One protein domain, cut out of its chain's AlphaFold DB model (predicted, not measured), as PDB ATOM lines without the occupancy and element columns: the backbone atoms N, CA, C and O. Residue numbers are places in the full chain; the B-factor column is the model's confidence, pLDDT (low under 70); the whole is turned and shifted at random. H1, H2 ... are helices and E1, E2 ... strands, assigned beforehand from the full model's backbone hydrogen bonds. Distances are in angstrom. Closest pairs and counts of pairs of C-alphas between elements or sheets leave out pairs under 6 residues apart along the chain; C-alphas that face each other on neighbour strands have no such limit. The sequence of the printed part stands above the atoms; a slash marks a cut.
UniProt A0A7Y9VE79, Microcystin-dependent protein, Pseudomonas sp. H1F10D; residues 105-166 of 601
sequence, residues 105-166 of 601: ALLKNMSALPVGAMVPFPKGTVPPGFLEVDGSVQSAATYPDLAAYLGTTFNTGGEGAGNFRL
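Overview. This is residues 105 to 166 of the 601 residues of the protein "Microcystin-dependent protein" of Pseudomonas sp. H1F10D (UniProt A0A7Y9VE79). With little regular structure, this is a flat, winding run of loops: strands E3 and E4 pair with H2 close to them, a wide loop joins E1 to E2, and residues 105 to 110, with H1, stick out. The 62 printed residues, 24 in named elements, hold two named helices and four named strands, in order H1, E1, E2, E3, H2, E4; the class is mixed, the sheet E3 - E4 antiparallel. It is only just compact, close to loose: radius of gyration of the C-alphas 12.6 A, spans 33 by 31 by 17 A.

Along the chain. H1, residues 105 to 108, begins at C-alpha 105 (265.808, 254.744, 260.124). E1 is residues 118 to 121, 9.8 A; E2 130 to 132; E3 137 to 139; H2 144 to 150, 10.1 A. E4, 163 to 165, ends at C-alpha 165 (254.011, 235.670, 273.567).

Arrangement. E1 and E2 are near each other, with 7 pairs of C-alphas within 10 A. E3 and E4 are antiparallel at 144 degrees, N 138 and O 164 being 2.8 A apart. The closest C-alphas of H2 and E4, Ala 147 and Phe 164, are 6.3 A apart. In H2 every O i to N i+4 pair is within hydrogen-bond range; H1 is too short for one.

Size, cuts and confidence. The farthest C-alphas, Leu 106 and Gly 158, are 36.0 A apart. The printed part has no cut; the link H2 to E4 is long. Residues 105 to 112 have pLDDT under 70.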
ATOM      1  N   ALA A 105     266.894 255.527 260.714       61.88
ATOM      2  CA  ALA A 105     265.808 254.744 260.124       61.88
ATOM      3  C   ALA A 105     266.284 253.863 258.953       61.88
ATOM      4  O   ALA A 105     265.904 252.694 258.859       61.88
ATOM      5  N   LEU A 106     267.163 254.386 258.092       59.00
ATOM      6  CA  LEU A 106     267.773 253.630 256.994       59.00
ATOM      7  C   LEU A 106     268.729 252.544 257.509       59.00
ATOM      8  O   LEU A 106     268.690 251.416 257.020       59.00
ATOM      9  N   LEU A 107     269.521 252.835 258.544       58.88
ATOM     10  CA  LEU A 107     270.407 251.870 259.207       58.88
ATOM     11  C   LEU A 107     269.628 250.823 260.014       58.88
ATOM     12  O   LEU A 107     270.023 249.658 260.037       58.88
ATOM     13  N   LYS A 108     268.488 251.193 260.617       53.25
ATOM     14  CA  LYS A 108     267.553 250.246 261.243       53.25
ATOM     15  C   LYS A 108     267.033 249.249 260.200       53.25
ATOM     16  O   LYS A 108     266.884 248.080 260.522       53.25
ATOM     17  N   ASN A 109     266.862 249.656 258.944       50.69
ATOM     18  CA  ASN A 109     266.444 248.770 257.853       50.69
ATOM     19  C   ASN A 109     267.596 247.999 257.171       50.69
ATOM     20  O   ASN A 109     267.327 247.139 256.339       50.69
ATOM     21  N   MET A 110     268.864 248.246 257.526       51.53
ATOM     22  CA  MET A 110     270.034 247.561 256.945       51.53
ATOM     23  C   MET A 110     270.390 246.221 257.613       51.53
ATOM     24  O   MET A 110     271.437 245.639 257.322       51.53
ATOM     25  N   SER A 111     269.534 245.675 258.482       57.78
ATOM     26  CA  SER A 111     269.636 244.252 258.812       57.78
ATOM     27  C   SER A 111     269.110 243.449 257.623       57.78
ATOM     28  O   SER A 111     267.969 243.635 257.220       57.78
ATOM     29  N   ALA A 112     269.912 242.528 257.077       65.25
ATOM     30  CA  ALA A 112     269.477 241.643 255.989       65.25
ATOM     31  C   ALA A 112     268.244 240.782 256.351       65.25
ATOM     32  O   ALA A 112     267.637 240.175 255.474       65.25
ATOM     33  N   LEU A 113     267.873 240.727 257.639       82.50
ATOM     34  CA  LEU A 113     266.710 240.022 258.159       82.50
ATOM     35  C   LEU A 113     265.779 241.003 258.897       82.50
ATOM     36  O   LEU A 113     266.208 241.592 259.897       82.50
ATOM     37  N   PRO A 114     264.515 241.168 258.458       88.06
ATOM     38  CA  PRO A 114     263.546 242.009 259.157       88.06
ATOM     39  C   PRO A 114     263.189 241.429 260.534       88.06
ATOM     40  O   PRO A 114     263.253 240.216 260.749       88.06
ATOM     41  N   VAL A 115     262.792 242.297 261.472       89.69
ATOM     42  CA  VAL A 115     262.212 241.873 262.761       89.69
ATOM     43  C   VAL A 115     261.002 240.972 262.488       89.69
ATOM     44  O   VAL A 115     260.202 241.267 261.603       89.69
ATOM     45  N   GLY A 116     260.910 239.852 263.205       91.81
ATOM     46  CA  GLY A 116     259.913 238.807 262.974       91.81
ATOM     47  C   GLY A 116     260.387 237.628 262.118       91.81
ATOM     48  O   GLY A 116     259.760 236.572 262.143       91.81
ATOM     49  N   ALA A 117     261.510 237.753 261.399       93.19
ATOM     50  CA  ALA A 117     262.055 236.644 260.618       93.19
ATOM     51  C   ALA A 117     262.522 235.492 261.525       93.19
ATOM     52  O   ALA A 117     263.315 235.711 262.444       93.19
ATOM     53  N   MET A 118     262.066 234.270 261.236       93.62
ATOM     54  CA  MET A 118     262.525 233.046 261.898       93.62
ATOM     55  C   MET A 118     263.667 232.400 261.111       93.62
ATOM     56  O   MET A 118     263.549 232.181 259.905       93.62
ATOM     57  N   VAL A 119     264.768 232.083 261.792       93.75
ATOM     58  CA  VAL A 119     265.983 231.516 261.188       93.75
ATOM     59  C   VAL A 119     266.500 230.358 262.048       93.75
ATOM     60  O   VAL A 119     266.515 230.481 263.276       93.75
ATOM     61  N   PRO A 120     266.929 229.238 261.435       94.38
ATOM     62  CA  PRO A 120     267.519 228.130 262.169       94.38
ATOM     63  C   PRO A 120     269.005 228.387 262.449       94.38
ATOM     64  O   PRO A 120     269.779 228.689 261.537       94.38
ATOM     65  N   PHE A 121     269.427 228.196 263.696       94.25
ATOM     66  CA  PHE A 121     270.827 228.268 264.106       94.25
ATOM     67  C   PHE A 121     271.361 226.880 264.490       94.25
ATOM     68  O   PHE A 121     270.733 226.168 265.277       94.25
ATOM     69  N   PRO A 122     272.545 226.473 263.992       93.81
ATOM     70  CA  PRO A 122     273.114 225.146 264.249       93.81
ATOM     71  C   PRO A 122     273.796 225.024 265.628       93.81
ATOM     72  O   PRO A 122     274.559 224.089 265.858       93.81
ATOM     73  N   LYS A 123     273.579 225.981 266.541       89.50
ATOM     74  CA  LYS A 123     274.200 226.037 267.873       89.50
ATOM     75  C   LYS A 123     273.137 226.344 268.926       89.50
ATOM     76  O   LYS A 123     272.272 227.176 268.692       89.50
ATOM     77  N   GLY A 124     273.261 225.742 270.110       88.19
ATOM     78  CA  GLY A 124     272.400 226.006 271.270       88.19
ATOM     79  C   GLY A 124     272.678 227.336 271.984       88.19
ATOM     80  O   GLY A 124     272.739 227.376 273.208       88.19
ATOM     81  N   THR A 125     272.953 228.413 271.249       90.31
ATOM     82  CA  THR A 125     273.174 229.749 271.820       90.31
ATOM     83  C   THR A 125     272.489 230.775 270.936       90.31
ATOM     84  O   THR A 125     272.830 230.880 269.758       90.31
ATOM     85  N   VAL A 126     271.568 231.544 271.517       90.06
ATOM     86  CA  VAL A 126     270.815 232.581 270.808       90.06
ATOM     87  C   VAL A 126     271.755 233.725 270.399       90.06
ATOM     88  O   VAL A 126     272.408 234.316 271.266       90.06
ATOM     89  N   PRO A 127     271.865 234.056 269.100       87.25
ATOM     90  CA  PRO A 127     272.683 235.178 268.652       87.25
ATOM     91  C   PRO A 127     272.108 236.537 269.087       87.25
ATOM     92  O   PRO A 127     270.888 236.688 269.183       87.25
ATOM     93  N   PRO A 128     272.952 237.572 269.274       83.94
ATOM     94  CA  PRO A 128     272.480 238.926 269.552       83.94
ATOM     95  C   PRO A 128     271.487 239.430 268.497       83.94
ATOM     96  O   PRO A 128     271.702 239.265 267.296       83.94
ATOM     97  N   GLY A 129     270.409 240.077 268.941       87.12
ATOM     98  CA  GLY A 129     269.330 240.543 268.064       87.12
ATOM     99  C   GLY A 129     268.204 239.529 267.847       87.12
ATOM    100  O   GLY A 129     267.211 239.874 267.202       87.12
ATOM    101  N   PHE A 130     268.332 238.309 268.374       92.38
ATOM    102  CA  PHE A 130     267.342 237.242 268.255       92.38
ATOM    103  C   PHE A 130     266.848 236.764 269.626       92.38
ATOM    104  O   PHE A 130     267.497 236.991 270.646       92.38
ATOM    105  N   LEU A 131     265.703 236.084 269.627       95.25
ATOM    106  CA  LEU A 131     265.157 235.320 270.752       95.25
ATOM    107  C   LEU A 131     264.884 233.886 270.296       95.25
ATOM    108  O   LEU A 131     264.551 233.678 269.130       95.25
ATOM    109  N   GLU A 132     265.023 232.903 271.184       96.81
ATOM    110  CA  GLU A 132     264.572 231.536 270.897       96.81
ATOM    111  C   GLU A 132     263.047 231.511 270.725       96.81
ATOM    112  O   GLU A 132     262.324 232.259 271.377       96.81
ATOM    113  N   VAL A 133     262.552 230.673 269.815       96.19
ATOM    114  CA  VAL A 133     261.116 230.512 269.552       96.19
ATOM    115  C   VAL A 133     260.571 229.399 270.453       96.19
ATOM    116  O   VAL A 133     260.350 228.267 270.014       96.19
ATOM    117  N   ASP A 134     260.439 229.740 271.738       95.88
ATOM    118  CA  ASP A 134     260.245 228.837 272.882       95.88
ATOM    119  C   ASP A 134     258.918 229.053 273.643       95.88
ATOM    120  O   ASP A 134     258.774 228.636 274.796       95.88
ATOM    121  N   GLY A 135     257.969 229.779 273.049       94.88
ATOM    122  CA  GLY A 135     256.678 230.065 273.671       94.88
ATOM    123  C   GLY A 135     256.722 231.053 274.844       94.88
ATOM    124  O   GLY A 135     255.693 231.253 275.501       94.88
ATOM    125  N   SER A 136     257.874 231.658 275.151       96.06
ATOM    126  CA  SER A 136     258.027 232.557 276.300       96.06
ATOM    127  C   SER A 136     257.239 233.864 276.158       96.06
ATOM    128  O   SER A 136     256.894 234.315 275.062       96.06
ATOM    129  N   VAL A 137     256.933 234.479 277.304       97.00
ATOM    130  CA  VAL A 137     256.288 235.797 277.384       97.00
ATOM    131  C   VAL A 137     257.362 236.874 277.471       97.00
ATOM    132  O   VAL A 137     258.267 236.786 278.298       97.00
ATOM    133  N   GLN A 138     257.242 237.894 276.628       95.25
ATOM    134  CA  GLN A 138     258.211 238.970 276.466       95.25
ATOM    135  C   GLN A 138     257.559 240.340 276.677       95.25
ATOM    136  O   GLN A 138     256.372 240.537 276.411       95.25
ATOM    137  N   SER A 139     258.353 241.306 277.143       92.69
ATOM    138  CA  SER A 139     257.902 242.680 277.386       92.69
ATOM    139  C   SER A 139     257.849 243.487 276.090       92.69
ATOM    140  O   SER A 139     258.856 243.611 275.385       92.69
ATOM    141  N   ALA A 140     256.700 244.107 275.805       89.19
ATOM    142  CA  ALA A 140     256.555 245.012 274.664       89.19
ATOM    143  C   ALA A 140     257.387 246.294 274.830       89.19
ATOM    144  O   ALA A 140     257.777 246.902 273.838       89.19
ATOM    145  N   ALA A 141     257.714 246.685 276.067       84.88
ATOM    146  CA  ALA A 141     258.627 247.799 276.320       84.88
ATOM    147  C   ALA A 141     260.083 247.437 275.984       84.88
ATOM    148  O   ALA A 141     260.849 248.293 275.547       84.88
ATOM    149  N   THR A 142     260.463 246.168 276.167       85.69
ATOM    150  CA  THR A 142     261.814 245.674 275.864       85.69
ATOM    151  C   THR A 142     261.993 245.390 274.371       85.69
ATOM    152  O   THR A 142     263.048 245.698 273.819       85.69
ATOM    153  N   TYR A 143     260.964 244.858 273.701       90.75
ATOM    154  CA  TYR A 143     260.999 244.499 272.277       90.75
ATOM    155  C   TYR A 143     259.844 245.139 271.488       90.75
ATOM    156  O   TYR A 143     258.985 244.423 270.968       90.75
ATOM    157  N   PRO A 144     259.802 246.479 271.366       88.31
ATOM    158  CA  PRO A 144     258.657 247.190 270.794       88.31
ATOM    159  C   PRO A 144     258.404 246.852 269.322       88.31
ATOM    160  O   PRO A 144     257.254 246.688 268.923       88.31
ATOM    161  N   ASP A 145     259.462 246.688 268.522       87.31
ATOM    162  CA  ASP A 145     259.329 246.354 267.098       87.31
ATOM    163  C   ASP A 145     258.779 244.928 266.900       87.31
ATOM    164  O   ASP A 145     257.920 244.703 266.049       87.31
ATOM    165  N   LEU A 146     259.239 243.960 267.707       92.69
ATOM    166  CA  LEU A 146     258.744 242.582 267.642       92.69
ATOM    167  C   LEU A 146     257.317 242.471 268.189       92.69
ATOM    168  O   LEU A 146     256.503 241.759 267.606       92.69
ATOM    169  N   ALA A 147     257.001 243.200 269.263       93.31
ATOM    170  CA  ALA A 147     255.651 243.276 269.810       93.31
ATOM    171  C   ALA A 147     254.665 243.861 268.791       93.31
ATOM    172  O   ALA A 147     253.568 243.336 268.625       93.31
ATOM    173  N   ALA A 148     255.068 244.912 268.069       93.88
ATOM    174  CA  ALA A 148     254.266 245.490 266.996       93.88
ATOM    175  C   ALA A 148     254.065 244.511 265.827       93.88
ATOM    176  O   ALA A 148     252.981 244.475 265.248       93.88
ATOM    177  N   TYR A 149     255.081 243.704 265.498       94.44
ATOM    178  CA  TYR A 149     255.001 242.702 264.433       94.44
ATOM    179  C   TYR A 149     254.114 241.499 264.797       94.44
ATOM    180  O   TYR A 149     253.241 241.124 264.019       94.44
ATOM    181  N   LEU A 150     254.331 240.883 265.965       93.75
ATOM    182  CA  LEU A 150     253.590 239.687 266.392       93.75
ATOM    183  C   LEU A 150     252.192 240.014 266.926       93.75
ATOM    184  O   LEU A 150     251.280 239.184 266.824       93.75
ATOM    185  N   GLY A 151     252.016 241.202 267.509       92.50
ATOM    186  CA  GLY A 151     250.787 241.600 268.181       92.50
ATOM    187  C   GLY A 151     250.375 240.581 269.242       92.50
ATOM    188  O   GLY A 151     251.177 240.154 270.072       92.50
ATOM    189  N   THR A 152     249.111 240.165 269.197       91.06
ATOM    190  CA  THR A 152     248.530 239.165 270.105       91.06
ATOM    191  C   THR A 152     248.396 237.778 269.469       91.06
ATOM    192  O   THR A 152     247.743 236.915 270.047       91.06
ATOM    193  N   THR A 153     249.003 237.544 268.298       92.06
ATOM    194  CA  THR A 153     248.803 236.331 267.476       92.06
ATOM    195  C   THR A 153     249.057 235.027 268.236       92.06
ATOM    196  O   THR A 153     248.347 234.049 268.030       92.06
ATOM    197  N   PHE A 154     250.046 235.018 269.133       93.25
ATOM    198  CA  PHE A 154     250.430 233.844 269.925       93.25
ATOM    199  C   PHE A 154     249.973 233.928 271.385       93.25
ATOM    200  O   PHE A 154     250.309 233.059 272.185       93.25
ATOM    201  N   ASN A 155     249.232 234.970 271.765       94.12
ATOM    202  CA  ASN A 155     248.809 235.145 273.147       94.12
ATOM    203  C   ASN A 155     247.747 234.106 273.524       94.12
ATOM    204  O   ASN A 155     246.850 233.778 272.751       94.12
ATOM    205  N   THR A 156     247.836 233.635 274.762       92.56
ATOM    206  CA  THR A 156     246.922 232.647 275.353       92.56
ATOM    207  C   THR A 156     245.959 233.277 276.364       92.56
ATOM    208  O   THR A 156     245.073 232.597 276.874       92.56
ATOM    209  N   GLY A 157     246.114 234.578 276.646       91.31
ATOM    210  CA  GLY A 157     245.286 235.343 277.585       91.31
ATOM    211  C   GLY A 157     245.905 235.508 278.978       91.31
ATOM    212  O   GLY A 157     245.284 236.115 279.845       91.31
ATOM    213  N   GLY A 158     247.120 234.993 279.197       91.94
ATOM    214  CA  GLY A 158     247.823 234.995 280.488       91.94
ATOM    215  C   GLY A 158     249.102 235.838 280.528       91.94
ATOM    216  O   GLY A 158     249.873 235.729 281.475       91.94
ATOM    217  N   GLU A 159     249.372 236.643 279.501       93.50
ATOM    218  CA  GLU A 159     250.667 237.319 279.325       93.50
ATOM    219  C   GLU A 159     250.871 238.520 280.273       93.50
ATOM    220  O   GLU A 159     252.004 238.897 280.571       93.50
ATOM    221  N   GLY A 160     249.787 239.110 280.785       91.12
ATOM    222  CA  GLY A 160     249.822 240.363 281.543       91.12
ATOM    223  C   GLY A 160     249.872 241.601 280.637       91.12
ATOM    224  O   GLY A 160     250.309 241.548 279.487       91.12
ATOM    225  N   ALA A 161     249.375 242.733 281.141       91.56
ATOM    226  CA  ALA A 161     249.305 243.970 280.365       91.56
ATOM    227  C   ALA A 161     250.708 244.453 279.957       91.56
ATOM    228  O   ALA A 161     251.601 244.551 280.795       91.56
ATOM    229  N   GLY A 162     250.886 244.782 278.674       89.88
ATOM    230  CA  GLY A 162     252.172 245.241 278.134       89.88
ATOM    231  C   GLY A 162     253.134 244.126 277.711       89.88
ATOM    232  O   GLY A 162     254.269 244.431 277.349       89.88
ATOM    233  N   ASN A 163     252.697 242.863 277.709       93.06
ATOM    234  CA  ASN A 163     253.496 241.723 277.265       93.06
ATOM    235  C   ASN A 163     252.858 240.998 276.069       93.06
ATOM    236  O   ASN A 163     251.655 241.107 275.816       93.06
ATOM    237  N   PHE A 164     253.672 240.229 275.350       95.81
ATOM    238  CA  PHE A 164     253.267 239.387 274.222       95.81
ATOM    239  C   PHE A 164     253.985 238.036 274.277       95.81
ATOM    240  O   PHE A 164     255.012 237.900 274.944       95.81
ATOM    241  N   ARG A 165     253.448 237.024 273.594       96.50
ATOM    242  CA  ARG A 165     254.011 235.670 273.567       96.50
ATOM    243  C   ARG A 165     254.745 235.381 272.254       96.50
ATOM    244  O   ARG A 165     254.304 235.799 271.184       96.50
ATOM    245  N   LEU A 166     255.858 234.653 272.342       96.69
ATOM    246  CA  LEU A 166     256.570 234.105 271.184       96.69
ATOM    247  C   LEU A 166     255.901 232.816 270.669       96.69
ATOM    248  O   LEU A 166     255.244 232.122 271.441       96.69
TER     249      LEU A 166